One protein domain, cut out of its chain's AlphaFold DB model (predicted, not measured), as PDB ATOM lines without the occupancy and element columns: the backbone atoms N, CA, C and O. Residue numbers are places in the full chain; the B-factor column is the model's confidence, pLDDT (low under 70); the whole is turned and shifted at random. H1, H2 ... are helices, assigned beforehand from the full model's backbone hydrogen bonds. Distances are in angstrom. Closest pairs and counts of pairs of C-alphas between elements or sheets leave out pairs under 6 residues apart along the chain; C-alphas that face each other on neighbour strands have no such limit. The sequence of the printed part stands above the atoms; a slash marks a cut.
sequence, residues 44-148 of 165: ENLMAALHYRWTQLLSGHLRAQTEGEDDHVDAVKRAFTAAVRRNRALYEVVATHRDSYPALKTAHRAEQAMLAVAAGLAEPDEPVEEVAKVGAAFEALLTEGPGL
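What this domain is: This is residues 44 to 148 of the 165 residues of an uncharacterized protein of Amycolatopsis sp. KNN50.9b (UniProt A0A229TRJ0). Two long helices, H1 and H4, lie side by side and run the same way, and H5 crosses H4 on the side away from H1. H2 folds back slantwise from the end of H1 and packs on its residues 57 to 66, while H3 crosses H1 at residues 47 to 54. The printed part has 105 residues with five named helices, in the order H1, H2, H3, H4, H5, and no named strand; the class is all helix. It is compact, with a radius of gyration of the C-alphas of 13.0 A, and rounded, spanning 39 by 31 by 22 A.

Where its parts are: H1, residues 44 to 66, begins with C-alpha 44 at (213.184, 153.527, 243.590) and is 32.1 A long from first to last C-alpha. H2 takes residues 72 to 86 and measures 20.9 A. H3, residues 88 to 97, measures 14.2 A. H4, residues 102 to 118, begins with C-alpha 102 at (221.386, 148.879, 244.867) and is 24.6 A long. H5, residues 128 to 144, is 23.9 A long and ends with C-alpha 144 at (234.427, 169.593, 250.817).

How they stand to each other: H1 touches H2 with residues 57 to 66 alone, at a steep tilt of 49 degrees, opposite ways; the closest C-alphas, of His 61 and Ala 79, are 5.1 A apart. H1 touches H3 with residues 47 to 54 alone, at a steep tilt of 53 degrees, the C-alphas of His 51 and Val 94 being closest at 5.9 A. H1 and H4 touch at a shallow tilt of 2 degrees, the same way, with the C-alphas of Ala 48 and Leu 104 closest at 6.4 A. H2 and H3 are close but not clearly touching, about perpendicular at 78 degrees; their closest C-alphas, of Val 84 and Tyr 91, are 6.0 A apart. H2 and H4 only just touch, with 3 pairs of C-alphas within 8 A, the closest being Val 76 and Ala 118 at 6.8 A. H2 and H5 also only just touch, with 3 pairs within 8 A, the C-alphas of Lys 77 and Leu 142 closest at 6.4 A. H3 and H4 are near each other, with 5 pairs of C-alphas within 10 A. H4 and H5 touch about perpendicular at 80 degrees, the C-alphas of Ala 113 and Ala 132 closest at 4.1 A. H5 is apart from H1 and from H3. In H1, H2, H3, H4 and H5 every O i to N i+4 pair is within hydrogen-bond range.

The domain as a whole: The C-alphas farthest apart, of Glu 44 and Asp 70, are 39.1 A from each other. The printed part has no cut. The links H1 to H2, H2 to H3 and H3 to H4 are tight, H4 to H5 is short, and no link is long. The mean pLDDT of the printed part is 92.8, and residues 145 to 148 are under 70.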
ATOM      1  N   GLU A  44     211.889 153.857 244.201       95.88
ATOM      2  CA  GLU A  44     213.184 153.527 243.590       95.88
ATOM      3  C   GLU A  44     213.260 154.024 242.141       95.88
ATOM      4  O   GLU A  44     214.213 154.705 241.774       95.88
ATOM      5  N   ASN A  45     212.222 153.781 241.336       96.31
ATOM      6  CA  ASN A  45     212.170 154.237 239.947       96.31
ATOM      7  C   ASN A  45     212.088 155.766 239.828       96.31
ATOM      8  O   ASN A  45     212.677 156.345 238.911       96.31
ATOM      9  N   LEU A  46     211.370 156.432 240.741       96.75
ATOM     10  CA  LEU A  46     211.374 157.894 240.831       96.75
ATOM     11  C   LEU A  46     212.789 158.408 241.132       96.75
ATOM     12  O   LEU A  46     213.268 159.324 240.463       96.75
ATOM     13  N   MET A  47     213.483 157.792 242.092       96.69
ATOM     14  CA  MET A  47     214.856 158.167 242.420       96.69
ATOM     15  C   MET A  47     215.847 157.891 241.298       96.69
ATOM     16  O   MET A  47     216.707 158.729 241.036       96.69
ATOM     17  N   ALA A  48     215.712 156.768 240.593       96.88
ATOM     18  CA  ALA A  48     216.525 156.471 239.420       96.88
ATOM     19  C   ALA A  48     216.330 157.539 238.332       96.88
ATOM     20  O   ALA A  48     217.296 157.978 237.712       96.88
ATOM     21  N   ALA A  49     215.100 158.030 238.146       97.31
ATOM     22  CA  ALA A  49     214.822 159.123 237.219       97.31
ATOM     23  C   ALA A  49     215.418 160.470 237.673       97.31
ATOM     24  O   ALA A  49     215.920 161.221 236.835       97.31
ATOM     25  N   LEU A  50     215.404 160.773 238.977       97.69
ATOM     26  CA  LEU A  50     216.070 161.958 239.535       97.69
ATOM     27  C   LEU A  50     217.593 161.882 239.358       97.69
ATOM     28  O   LEU A  50     218.189 162.835 238.857       97.69
ATOM     29  N   HIS A  51     218.212 160.743 239.678       97.75
ATOM     30  CA  HIS A  51     219.641 160.526 239.444       97.75
ATOM     31  C   HIS A  51     219.979 160.652 237.957       97.75
ATOM     32  O   HIS A  51     220.913 161.360 237.597       97.75
ATOM     33  N   TYR A  52     219.194 160.041 237.067       97.19
ATOM     34  CA  TYR A  52     219.400 160.169 235.625       97.19
ATOM     35  C   TYR A  52     219.339 161.632 235.163       97.19
ATOM     36  O   TYR A  52     220.200 162.080 234.406       97.19
ATOM     37  N   ARG A  53     218.363 162.411 235.653       97.94
ATOM     38  CA  ARG A  53     218.276 163.854 235.372       97.94
ATOM     39  C   ARG A  53     219.526 164.597 235.848       97.94
ATOM     40  O   ARG A  53     220.025 165.449 235.114       97.94
ATOM     41  N   TRP A  54     220.028 164.285 237.042       98.19
ATOM     42  CA  TRP A  54     221.262 164.870 237.566       98.19
ATOM     43  C   TRP A  54     222.466 164.539 236.676       98.19
ATOM     44  O   TRP A  54     223.152 165.456 236.231       98.19
ATOM     45  N   THR A  55     222.657 163.271 236.310       97.62
ATOM     46  CA  THR A  55     223.768 162.838 235.452       97.62
ATOM     47  C   THR A  55     223.729 163.503 234.071       97.62
ATOM     48  O   THR A  55     224.777 163.892 233.557       97.62
ATOM     49  N   GLN A  56     222.544 163.714 233.481       97.81
ATOM     50  CA  GLN A  56     222.398 164.450 232.213       97.81
ATOM     51  C   GLN A  56     222.813 165.922 232.345       97.81
ATOM     52  O   GLN A  56     223.536 166.447 231.497       97.81
ATOM     53  N   LEU A  57     222.394 166.586 233.427       98.06
ATOM     54  CA  LEU A  57     222.771 167.975 233.703       98.06
ATOM     55  C   LEU A  57     224.276 168.107 233.954       98.06
ATOM     56  O   LEU A  57     224.919 168.984 233.377       98.06
ATOM     57  N   LEU A  58     224.837 167.224 234.780       98.06
ATOM     58  CA  LEU A  58     226.263 167.192 235.079       98.06
ATOM     59  C   LEU A  58     227.083 166.940 233.809       98.06
ATOM     60  O   LEU A  58     227.981 167.719 233.514       98.06
ATOM     61  N   SER A  59     226.715 165.940 233.004       97.00
ATOM     62  CA  SER A  59     227.348 165.661 231.704       97.00
ATOM     63  C   SER A  59     227.369 166.886 230.788       97.00
ATOM     64  O   SER A  59     228.389 167.179 230.166       97.00
ATOM     65  N   GLY A  60     226.257 167.626 230.716       97.12
ATOM     66  CA  GLY A  60     226.176 168.860 229.935       97.12
ATOM     67  C   GLY A  60     227.118 169.950 230.452       97.12
ATOM     68  O   GLY A  60     227.798 170.601 229.662       97.12
ATOM     69  N   HIS A  61     227.202 170.118 231.775       96.69
ATOM     70  CA  HIS A  61     228.136 171.057 232.396       96.69
ATOM     71  C   HIS A  61     229.599 170.675 232.177       96.69
ATOM     72  O   HIS A  61     230.399 171.569 231.926       96.69
ATOM     73  N   LEU A  62     229.935 169.385 232.256       96.06
ATOM     74  CA  LEU A  62     231.288 168.890 232.011       96.06
ATOM     75  C   LEU A  62     231.704 169.203 230.574       96.06
ATOM     76  O   LEU A  62     232.647 169.957 230.379       96.06
ATOM     77  N   ARG A  63     230.921 168.759 229.581       92.75
ATOM     78  CA  ARG A  63     231.209 169.019 228.158       92.75
ATOM     79  C   ARG A  63     231.415 170.504 227.858       92.75
ATOM     80  O   ARG A  63     232.359 170.855 227.172       92.75
ATOM     81  N   ALA A  64     230.563 171.368 228.409       91.62
ATOM     82  CA  ALA A  64     230.628 172.808 228.166       91.62
ATOM     83  C   ALA A  64     231.789 173.531 228.876       91.62
ATOM     84  O   ALA A  64     231.991 174.716 228.631       91.62
ATOM     85  N   GLN A  65     232.471 172.891 229.827       88.06
ATOM     86  CA  GLN A  65     233.538 173.517 230.616       88.06
ATOM     87  C   GLN A  65     234.897 172.859 230.414       88.06
ATOM     88  O   GLN A  65     235.882 173.495 230.748       88.06
ATOM     89  N   THR A  66     234.961 171.621 229.917       86.25
ATOM     90  CA  THR A  66     236.222 170.915 229.639       86.25
ATOM     91  C   THR A  66     236.686 171.071 228.191       86.25
ATOM     92  O   THR A  66     237.796 170.667 227.860       86.25
ATOM     93  N   GLU A  67     235.842 171.596 227.302       84.88
ATOM     94  CA  GLU A  67     236.196 171.812 225.898       84.88
ATOM     95  C   GLU A  67     237.259 172.915 225.767       84.88
ATOM     96  O   GLU A  67     236.999 174.074 226.077       84.88
ATOM     97  N   GLY A  68     238.454 172.544 225.292       79.50
ATOM     98  CA  GLY A  68     239.558 173.477 225.034       79.50
ATOM     99  C   GLY A  68     240.359 173.912 226.265       79.50
ATOM    100  O   GLY A  68     241.129 174.862 226.164       79.50
ATOM    101  N   GLU A  69     240.186 173.247 227.409       83.44
ATOM    102  CA  GLU A  69     240.936 173.534 228.638       83.44
ATOM    103  C   GLU A  69     242.127 172.586 228.805       83.44
ATOM    104  O   GLU A  69     241.972 171.374 228.665       83.44
ATOM    105  N   ASP A  70     243.281 173.135 229.195       81.62
ATOM    106  CA  ASP A  70     244.483 172.352 229.517       81.62
ATOM    107  C   ASP A  70     244.459 171.810 230.966       81.62
ATOM    108  O   ASP A  70     245.084 170.793 231.268       81.62
ATOM    109  N   ASP A  71     243.728 172.471 231.877       91.75
ATOM    110  CA  ASP A  71     243.544 172.038 233.273       91.75
ATOM    111  C   ASP A  71     242.163 171.390 233.463       91.75
ATOM    112  O   ASP A  71     241.177 172.024 233.860       91.75
ATOM    113  N   HIS A  72     242.096 170.089 233.171       92.69
ATOM    114  CA  HIS A  72     240.868 169.300 233.276       92.69
ATOM    115  C   HIS A  72     240.320 169.221 234.708       92.69
ATOM    116  O   HIS A  72     239.102 169.201 234.901       92.69
ATOM    117  N   VAL A  73     241.179 169.226 235.732       94.75
ATOM    118  CA  VAL A  73     240.745 169.129 237.133       94.75
ATOM    119  C   VAL A  73     240.004 170.396 237.553       94.75
ATOM    120  O   VAL A  73     238.900 170.306 238.108       94.75
ATOM    121  N   ASP A  74     240.561 171.579 237.273       92.62
ATOM    122  CA  ASP A  74     239.875 172.831 237.606       92.62
ATOM    123  C   ASP A  74     238.622 173.030 236.740       92.62
ATOM    124  O   ASP A  74     237.571 173.425 237.257       92.62
ATOM    125  N   ALA A  75     238.670 172.657 235.457       95.12
ATOM    126  CA  ALA A  75     237.505 172.675 234.574       95.12
ATOM    127  C   ALA A  75     236.341 171.830 235.123       95.12
ATOM    128  O   ALA A  75     235.211 172.325 235.243       95.12
ATOM    129  N   VAL A  76     236.604 170.587 235.546       96.44
ATOM    130  CA  VAL A  76     235.586 169.719 236.158       96.44
ATOM    131  C   VAL A  76     235.088 170.291 237.482       96.44
ATOM    132  O   VAL A  76     233.883 170.285 237.740       96.44
ATOM    133  N   LYS A  77     235.966 170.865 238.308       95.25
ATOM    134  CA  LYS A  77     235.556 171.520 239.557       95.25
ATOM    135  C   LYS A  77     234.610 172.695 239.313       95.25
ATOM    136  O   LYS A  77     233.594 172.823 240.013       95.25
ATOM    137  N   ARG A  78     234.897 173.543 238.320       94.25
ATOM    138  CA  ARG A  78     234.016 174.650 237.907       94.25
ATOM    139  C   ARG A  78     232.686 174.119 237.378       94.25
ATOM    140  O   ARG A  78     231.636 174.609 237.806       94.25
ATOM    141  N   ALA A  79     232.716 173.094 236.525       96.12
ATOM    142  CA  ALA A  79     231.529 172.436 235.983       96.12
ATOM    143  C   ALA A  79     230.625 171.875 237.083       96.12
ATOM    144  O   ALA A  79     229.443 172.220 237.146       96.12
ATOM    145  N   PHE A  80     231.191 171.072 237.987       96.75
ATOM    146  CA  PHE A  80     230.477 170.455 239.100       96.75
ATOM    147  C   PHE A  80     229.860 171.517 240.012       96.75
ATOM    148  O   PHE A  80     228.656 171.508 240.267       96.75
ATOM    149  N   THR A  81     230.651 172.511 240.428       95.50
ATOM    150  CA  THR A  81     230.169 173.612 241.276       95.50
ATOM    151  C   THR A  81     229.033 174.385 240.599       95.50
ATOM    152  O   THR A  81     228.040 174.741 241.238       95.50
ATOM    153  N   ALA A  82     229.145 174.642 239.294       95.44
ATOM    154  CA  ALA A  82     228.115 175.334 238.531       95.44
ATOM    155  C   ALA A  82     226.834 174.495 238.375       95.44
ATOM    156  O   ALA A  82     225.738 175.057 238.468       95.44
ATOM    157  N   ALA A  83     226.965 173.180 238.177       97.12
ATOM    158  CA  ALA A  83     225.853 172.237 238.099       97.12
ATOM    159  C   ALA A  83     225.088 172.169 239.426       97.12
ATOM    160  O   ALA A  83     223.867 172.358 239.436       97.12
ATOM    161  N   VAL A  84     225.805 171.997 240.544       96.25
ATOM    162  CA  VAL A  84     225.211 171.955 241.889       96.25
ATOM    163  C   VAL A  84     224.544 173.285 242.224       96.25
ATOM    164  O   VAL A  84     223.393 173.300 242.649       96.25
ATOM    165  N   ARG A  85     225.210 174.423 241.984       94.62
ATOM    166  CA  ARG A  85     224.639 175.747 242.285       94.62
ATOM    167  C   ARG A  85     223.318 175.989 241.553       94.62
ATOM    168  O   ARG A  85     222.405 176.567 242.137       94.62
ATOM    169  N   ARG A  86     223.212 175.567 240.289       95.81
ATOM    170  CA  ARG A  86     221.993 175.732 239.477       95.81
ATOM    171  C   ARG A  86     220.891 174.731 239.828       95.81
ATOM    172  O   ARG A  86     219.725 175.053 239.651       95.81
ATOM    173  N   ASN A  87     221.247 173.551 240.336       95.88
ATOM    174  CA  ASN A  87     220.321 172.435 240.553       95.88
ATOM    175  C   ASN A  87     220.378 171.908 241.993       95.88
ATOM    176  O   ASN A  87     220.304 170.704 242.230       95.88
ATOM    177  N   ARG A  88     220.523 172.813 242.967       93.62
ATOM    178  CA  ARG A  88     220.866 172.466 244.350       93.62
ATOM    179  C   ARG A  88     219.915 171.458 244.994       93.62
ATOM    180  O   ARG A  88     220.388 170.487 245.566       93.62
ATOM    181  N   ALA A  89     218.602 171.660 244.870       93.50
ATOM    182  CA  ALA A  89     217.613 170.748 245.451       93.50
ATOM    183  C   ALA A  89     217.719 169.334 244.857       93.50
ATOM    184  O   ALA A  89     217.677 168.352 245.589       93.50
ATOM    185  N   LEU A  90     217.921 169.231 243.538       96.69
ATOM    186  CA  LEU A  90     218.129 167.947 242.869       96.69
ATOM    187  C   LEU A  90     219.410 167.269 243.354       96.69
ATOM    188  O   LEU A  90     219.372 166.091 243.698       96.69
ATOM    189  N   TYR A  91     220.516 168.012 243.413       96.38
ATOM    190  CA  TYR A  91     221.781 167.478 243.902       96.38
ATOM    191  C   TYR A  91     221.671 166.998 245.354       96.38
ATOM    192  O   TYR A  91     222.074 165.883 245.652       96.38
ATOM    193  N   GLU A  92     221.091 167.797 246.254       94.88
ATOM    194  CA  GLU A  92     220.955 167.432 247.669       94.88
ATOM    195  C   GLU A  92     220.066 166.190 247.859       94.88
ATOM    196  O   GLU A  92     220.410 165.317 248.658       94.88
ATOM    197  N   VAL A  93     218.981 166.058 247.087       95.69
ATOM    198  CA  VAL A  93     218.135 164.852 247.081       95.69
ATOM    199  C   VAL A  93     218.913 163.634 246.572       95.69
ATOM    200  O   VAL A  93     218.936 162.599 247.237       95.69
ATOM    201  N   VAL A  94     219.587 163.736 245.422       95.94
ATOM    202  CA  VAL A  94     220.366 162.619 244.859       95.94
ATOM    203  C   VAL A  94     221.499 162.214 245.801       95.94
ATOM    204  O   VAL A  94     221.630 161.035 246.119       95.94
ATOM    205  N   ALA A  95     222.260 163.179 246.316       94.25
ATOM    206  CA  ALA A  95     223.366 162.939 247.235       94.25
ATOM    207  C   ALA A  95     222.912 162.275 248.546       94.25
ATOM    208  O   ALA A  95     223.622 161.421 249.069       94.25
ATOM    209  N   THR A  96     221.729 162.630 249.058       94.12
ATOM    210  CA  THR A  96     221.161 162.014 250.268       94.12
ATOM    211  C   THR A  96     220.752 160.560 250.025       94.12
ATOM    212  O   THR A  96     220.988 159.704 250.873       94.12
ATOM    213  N   HIS A  97     220.128 160.271 248.880       92.38
ATOM    214  CA  HIS A  97     219.423 159.002 248.647       92.38
ATOM    215  C   HIS A  97     220.181 158.002 247.758       92.38
ATOM    216  O   HIS A  97     219.677 156.908 247.503       92.38
ATOM    217  N   ARG A  98     221.391 158.331 247.291       91.25
ATOM    218  CA  ARG A  98     222.208 157.488 246.390       91.25
ATOM    219  C   ARG A  98     222.548 156.096 246.933       91.25
ATOM    220  O   ARG A  98     222.751 155.174 246.151       91.25
ATOM    221  N   ASP A  99     222.552 155.928 248.255       92.12
ATOM    222  CA  ASP A  99     222.861 154.657 248.921       92.12
ATOM    223  C   ASP A  99     221.620 153.857 249.347       92.12
ATOM    224  O   ASP A  99     221.746 152.746 249.872       92.12
ATOM    225  N   SER A 100     220.419 154.388 249.096       92.56
ATOM    226  CA  SER A 100     219.156 153.787 249.537       92.56
ATOM    227  C   SER A 100     218.763 152.542 248.736       92.56
ATOM    228  O   SER A 100     218.043 151.690 249.252       92.56
ATOM    229  N   TYR A 101     219.245 152.411 247.493       94.50
ATOM    230  CA  TYR A 101     218.899 151.305 246.593       94.50
ATOM    231  C   TYR A 101     220.132 150.774 245.842       94.50
ATOM    232  O   TYR A 101     220.978 151.574 245.436       94.50
ATOM    233  N   PRO A 102     220.250 149.451 245.599       94.19
ATOM    234  CA  PRO A 102     221.386 148.879 244.867       94.19
ATOM    235  C   PRO A 102     221.597 149.491 243.477       94.19
ATOM    236  O   PRO A 102     222.732 149.781 243.107       94.19
ATOM    237  N   ALA A 103     220.517 149.750 242.731       92.00
ATOM    238  CA  ALA A 103     220.604 150.353 241.403       92.00
ATOM    239  C   ALA A 103     221.200 151.771 241.437       92.00
ATOM    240  O   ALA A 103     221.969 152.141 240.549       92.00
ATOM    241  N   LEU A 104     220.899 152.549 242.484       95.12
ATOM    242  CA  LEU A 104     221.455 153.892 242.656       95.12
ATOM    243  C   LEU A 104     222.932 153.863 243.034       95.12
ATOM    244  O   LEU A 104     223.682 154.695 242.540       95.12
ATOM    245  N   LYS A 105     223.371 152.879 243.825       95.56
ATOM    246  CA  LYS A 105     224.799 152.695 244.122       95.56
ATOM    247  C   LYS A 105     225.596 152.445 242.848       95.56
ATOM    248  O   LYS A 105     226.640 153.057 242.645       95.56
ATOM    249  N   THR A 106     225.085 151.584 241.968       95.00
ATOM    250  CA  THR A 106     225.708 151.323 240.663       95.00
ATOM    251  C   THR A 106     225.724 152.577 239.790       95.00
ATOM    252  O   THR A 106     226.759 152.907 239.217       95.00
ATOM    253  N   ALA A 107     224.607 153.310 239.717       94.69
ATOM    254  CA  ALA A 107     224.533 154.558 238.956       94.69
ATOM    255  C   ALA A 107     225.504 155.625 239.491       94.69
ATOM    256  O   ALA A 107     226.164 156.309 238.711       94.69
ATOM    257  N   HIS A 108     225.646 155.715 240.812       96.12
ATOM    258  CA  HIS A 108     226.552 156.652 241.459       96.12
ATOM    259  C   HIS A 108     228.023 156.311 241.193       96.12
ATOM    260  O   HIS A 108     228.805 157.203 240.885       96.12
ATOM    261  N   ARG A 109     228.401 155.025 241.204       96.00
ATOM    262  CA  ARG A 109     229.753 154.602 240.794       96.00
ATOM    263  C   ARG A 109     230.059 154.961 239.343       96.00
ATOM    264  O   ARG A 109     231.166 155.395 239.046       96.00
ATOM    265  N   ALA A 110     229.086 154.817 238.445       95.50
ATOM    266  CA  ALA A 110     229.251 155.232 237.054       95.50
ATOM    267  C   ALA A 110     229.433 156.757 236.932       95.50
ATOM    268  O   ALA A 110     230.259 157.218 236.148       95.50
ATOM    269  N   GLU A 111     228.710 157.543 237.734       96.69
ATOM    270  CA  GLU A 111     228.912 158.994 237.830       96.69
ATOM    271  C   GLU A 111     230.307 159.353 238.367       96.69
ATOM    272  O   GLU A 111     230.965 160.234 237.813       96.69
ATOM    273  N   GLN A 112     230.796 158.646 239.387       97.62
ATOM    274  CA  GLN A 112     232.152 158.822 239.914       97.62
ATOM    275  C   GLN A 112     233.207 158.498 238.856       97.62
ATOM    276  O   GLN A 112     234.125 159.288 238.642       97.62
ATOM    277  N   ALA A 113     233.048 157.387 238.138       97.19
ATOM    278  CA  ALA A 113     233.955 157.032 237.056       97.19
ATOM    279  C   ALA A 113     233.975 158.109 235.953       97.19
ATOM    280  O   ALA A 113     235.042 158.519 235.498       97.19
ATOM    281  N   MET A 114     232.805 158.642 235.586       96.31
ATOM    282  CA  MET A 114     232.688 159.757 234.642       96.31
ATOM    283  C   MET A 114     233.441 161.008 235.120       96.31
ATOM    284  O   MET A 114     234.085 161.667 234.306       96.31
ATOM    285  N   LEU A 115     233.378 161.344 236.414       97.38
ATOM    286  CA  LEU A 115     234.112 162.484 236.975       97.38
ATOM    287  C   LEU A 115     235.632 162.292 236.899       97.38
ATOM    288  O   LEU A 115     236.332 163.244 236.567       97.38
ATOM    289  N   ALA A 116     236.132 161.085 237.182       97.56
ATOM    290  CA  ALA A 116     237.563 160.784 237.103       97.56
ATOM    291  C   ALA A 116     238.092 160.912 235.669       97.56
ATOM    292  O   ALA A 116     239.080 161.608 235.442       97.56
ATOM    293  N   VAL A 117     237.388 160.312 234.703       96.25
ATOM    294  CA  VAL A 117     237.753 160.384 233.281       96.25
ATOM    295  C   VAL A 117     237.679 161.823 232.770       96.25
ATOM    296  O   VAL A 117     238.608 162.300 232.127       96.25
ATOM    297  N   ALA A 118     236.611 162.559 233.092       95.50
ATOM    298  CA  ALA A 118     236.466 163.951 232.660       95.50
ATOM    299  C   ALA A 118     237.564 164.871 233.220       95.50
ATOM    300  O   ALA A 118     237.887 165.883 232.600       95.50
ATOM    301  N   ALA A 119     238.118 164.536 234.388       95.62
ATOM    302  CA  ALA A 119     239.194 165.284 235.027       95.62
ATOM    303  C   ALA A 119     240.597 164.847 234.570       95.62
ATOM    304  O   ALA A 119     241.578 165.416 235.045       95.62
ATOM    305  N   GLY A 120     240.706 163.843 233.689       94.88
ATOM    306  CA  GLY A 120     241.989 163.270 233.269       94.88
ATOM    307  C   GLY A 120     242.721 162.520 234.388       94.88
ATOM    308  O   GLY A 120     243.940 162.401 234.352       94.88
ATOM    309  N   LEU A 121     241.996 162.056 235.414       95.56
ATOM    310  CA  LEU A 121     242.563 161.330 236.560       95.56
ATOM    311  C   LEU A 121     242.591 159.811 236.355       95.56
ATOM    312  O   LEU A 121     243.156 159.098 237.182       95.56
ATOM    313  N   ALA A 122     241.934 159.331 235.303       95.94
ATOM    314  CA  ALA A 122     241.865 157.935 234.913       95.94
ATOM    315  C   ALA A 122     241.565 157.839 233.413       95.94
ATOM    316  O   ALA A 122     240.875 158.702 232.857       95.94
ATOM    317  N   GLU A 123     242.045 156.776 232.783       92.38
ATOM    318  CA  GLU A 123     241.799 156.476 231.380       92.38
ATOM    319  C   GLU A 123     240.462 155.729 231.191       92.38
ATOM    320  O   GLU A 123     240.029 154.969 232.067       92.38
ATOM    321  N   PRO A 124     239.762 155.911 230.054       89.00
ATOM    322  CA  PRO A 124     238.456 155.284 229.821       89.00
ATOM    323  C   PRO A 124     238.472 153.751 229.712       89.00
ATOM    324  O   PRO A 124     237.412 153.132 229.825       89.00
ATOM    325  N   ASP A 125     239.622 153.144 229.417       91.50
ATOM    326  CA  ASP A 125     239.798 151.697 229.247       91.50
ATOM    327  C   ASP A 125     240.202 150.976 230.542       91.50
ATOM    328  O   ASP A 125     240.225 149.742 230.588       91.50
ATOM    329  N   GLU A 126     240.455 151.725 231.617       91.06
ATOM    330  CA  GLU A 126     240.681 151.165 232.943       91.06
ATOM    331  C   GLU A 126     239.415 150.480 233.506       91.06
ATOM    332  O   GLU A 126     238.277 150.840 233.177       91.06
ATOM    333  N   PRO A 127     239.567 149.488 234.404       93.75
ATOM    334  CA  PRO A 127     238.427 148.833 235.035       93.75
ATOM    335  C   PRO A 127     237.540 149.830 235.792       93.75
ATOM    336  O   PRO A 127     238.002 150.520 236.698       93.75
ATOM    337  N   VAL A 128     236.238 149.837 235.486       90.19
ATOM    338  CA  VAL A 128     235.269 150.818 236.018       90.19
ATOM    339  C   VAL A 128     235.282 150.952 237.544       90.19
ATOM    340  O   VAL A 128     235.078 152.043 238.063       90.19
ATOM    341  N   GLU A 129     235.546 149.868 238.276       91.81
ATOM    342  CA  GLU A 129     235.603 149.892 239.743       91.81
ATOM    343  C   GLU A 129     236.850 150.617 240.275       91.81
ATOM    344  O   GLU A 129     236.782 151.232 241.335       91.81
ATOM    345  N   GLU A 130     237.977 150.597 239.557       94.38
ATOM    346  CA  GLU A 130     239.168 151.375 239.931       94.38
ATOM    347  C   GLU A 130     238.978 152.856 239.586       94.38
ATOM    348  O   GLU A 130     239.174 153.723 240.440       94.38
ATOM    349  N   VAL A 131     238.458 153.139 238.387       97.50
ATOM    350  CA  VAL A 131     238.098 154.497 237.949       97.50
ATOM    351  C   VAL A 131     237.084 155.130 238.912       97.50
ATOM    352  O   VAL A 131     237.228 156.285 239.314       97.50
ATOM    353  N   ALA A 132     236.081 154.366 239.360       96.25
ATOM    354  CA  ALA A 132     235.085 154.834 240.320       96.25
ATOM    355  C   ALA A 132     235.692 155.173 241.691       96.25
ATOM    356  O   ALA A 132     235.244 156.129 242.318       96.25
ATOM    357  N   LYS A 133     236.726 154.459 242.164       96.56
ATOM    358  CA  LYS A 133     237.415 154.805 243.425       96.56
ATOM    359  C   LYS A 133     238.155 156.137 243.320       96.56
ATOM    360  O   LYS A 133     238.060 156.952 244.239       96.56
ATOM    361  N   VAL A 134     238.859 156.369 242.209       97.56
ATOM    362  CA  VAL A 134     239.505 157.663 241.921       97.56
ATOM    363  C   VAL A 134     238.447 158.766 241.877       97.56
ATOM    364  O   VAL A 134     238.587 159.799 242.531       97.56
ATOM    365  N   GLY A 135     237.337 158.500 241.189       97.38
ATOM    366  CA  GLY A 135     236.183 159.386 241.111       97.38
ATOM    367  C   GLY A 135     235.566 159.716 242.465       97.38
ATOM    368  O   GLY A 135     235.282 160.877 242.737       97.38
ATOM    369  N   ALA A 136     235.411 158.724 243.342       96.81
ATOM    370  CA  ALA A 136     234.893 158.908 244.695       96.81
ATOM    371  C   ALA A 136     235.814 159.797 245.546       96.81
ATOM    372  O   ALA A 136     235.340 160.687 246.255       96.81
ATOM    373  N   ALA A 137     237.134 159.595 245.454       96.75
ATOM    374  CA  ALA A 137     238.108 160.449 246.130       96.75
ATOM    375  C   ALA A 137     238.050 161.892 245.601       96.75
ATOM    376  O   ALA A 137     238.075 162.846 246.379       96.75
ATOM    377  N   PHE A 138     237.911 162.059 244.285       96.75
ATOM    378  CA  PHE A 138     237.785 163.374 243.673       96.75
ATOM    379  C   PHE A 138     236.463 164.069 244.040       96.75
ATOM    380  O   PHE A 138     236.473 165.231 244.439       96.75
ATOM    381  N   GLU A 139     235.331 163.362 244.007       95.94
ATOM    382  CA  GLU A 139     234.025 163.877 244.436       95.94
ATOM    383  C   GLU A 139     234.050 164.349 245.901       95.94
ATOM    384  O   GLU A 139     233.498 165.406 246.225       95.94
ATOM    385  N   ALA A 140     234.732 163.625 246.795       94.00
ATOM    386  CA  ALA A 140     234.918 164.060 248.179       94.00
ATOM    387  C   ALA A 140     235.616 165.434 248.250       94.00
ATOM    388  O   ALA A 140     235.145 166.338 248.939       94.00
ATOM    389  N   LEU A 141     236.668 165.654 247.455       93.25
ATOM    390  CA  LEU A 141     237.342 166.956 247.372       93.25
ATOM    391  C   LEU A 141     236.438 168.050 246.785       93.25
ATOM    392  O   LEU A 141     236.449 169.190 247.264       93.25
ATOM    393  N   LEU A 142     235.640 167.719 245.765       92.19
ATOM    394  CA  LEU A 142     234.682 168.652 245.167       92.19
ATOM    395  C   LEU A 142     233.649 169.114 246.200       92.19
ATOM    396  O   LEU A 142     233.370 170.309 246.290       92.19
ATOM    397  N   THR A 143     233.130 168.181 247.001       86.44
ATOM    398  CA  THR A 143     232.075 168.410 248.001       86.44
ATOM    399  C   THR A 143     232.557 169.087 249.284       86.44
ATOM    400  O   THR A 143     231.798 169.845 249.896       86.44
ATOM    401  N   GLU A 144     233.823 168.905 249.669       80.88
ATOM    402  CA  GLU A 144     234.427 169.593 250.817       80.88
ATOM    403  C   GLU A 144     234.876 171.035 250.523       80.88
ATOM    404  O   GLU A 144     235.066 171.827 251.455       80.88
ATOM    405  N   GLY A 145     235.001 171.406 249.245       61.12
ATOM    406  CA  GLY A 145     235.473 172.719 248.814       61.12
ATOM    407  C   GLY A 145     234.595 173.906 249.267       61.12
ATOM    408  O   GLY A 145     233.376 173.785 249.437       61.12
ATOM    409  N   PRO A 146     235.179 175.116 249.407       50.28
ATOM    410  CA  PRO A 146     234.492 176.305 249.932       50.28
ATOM    411  C   PRO A 146     233.292 176.786 249.093       50.28
ATOM    412  O   PRO A 146     232.514 177.605 249.572       50.28
ATOM    413  N   GLY A 147     233.112 176.279 247.868       51.28
ATOM    414  CA  GLY A 147     232.025 176.664 246.958       51.28
ATOM    415  C   GLY A 147     230.677 175.972 247.197       51.28
ATOM    416  O   GLY A 147     229.670 176.442 246.670       51.28
ATOM    417  N   LEU A 148     230.635 174.884 247.978       54.03
ATOM    418  CA  LEU A 148     229.415 174.086 248.200       54.03
ATOM    419  C   LEU A 148     228.868 174.161 249.627       54.03
ATOM    420  O   LEU A 148     227.702 173.836 249.863       54.03
TER     421      LEU A 148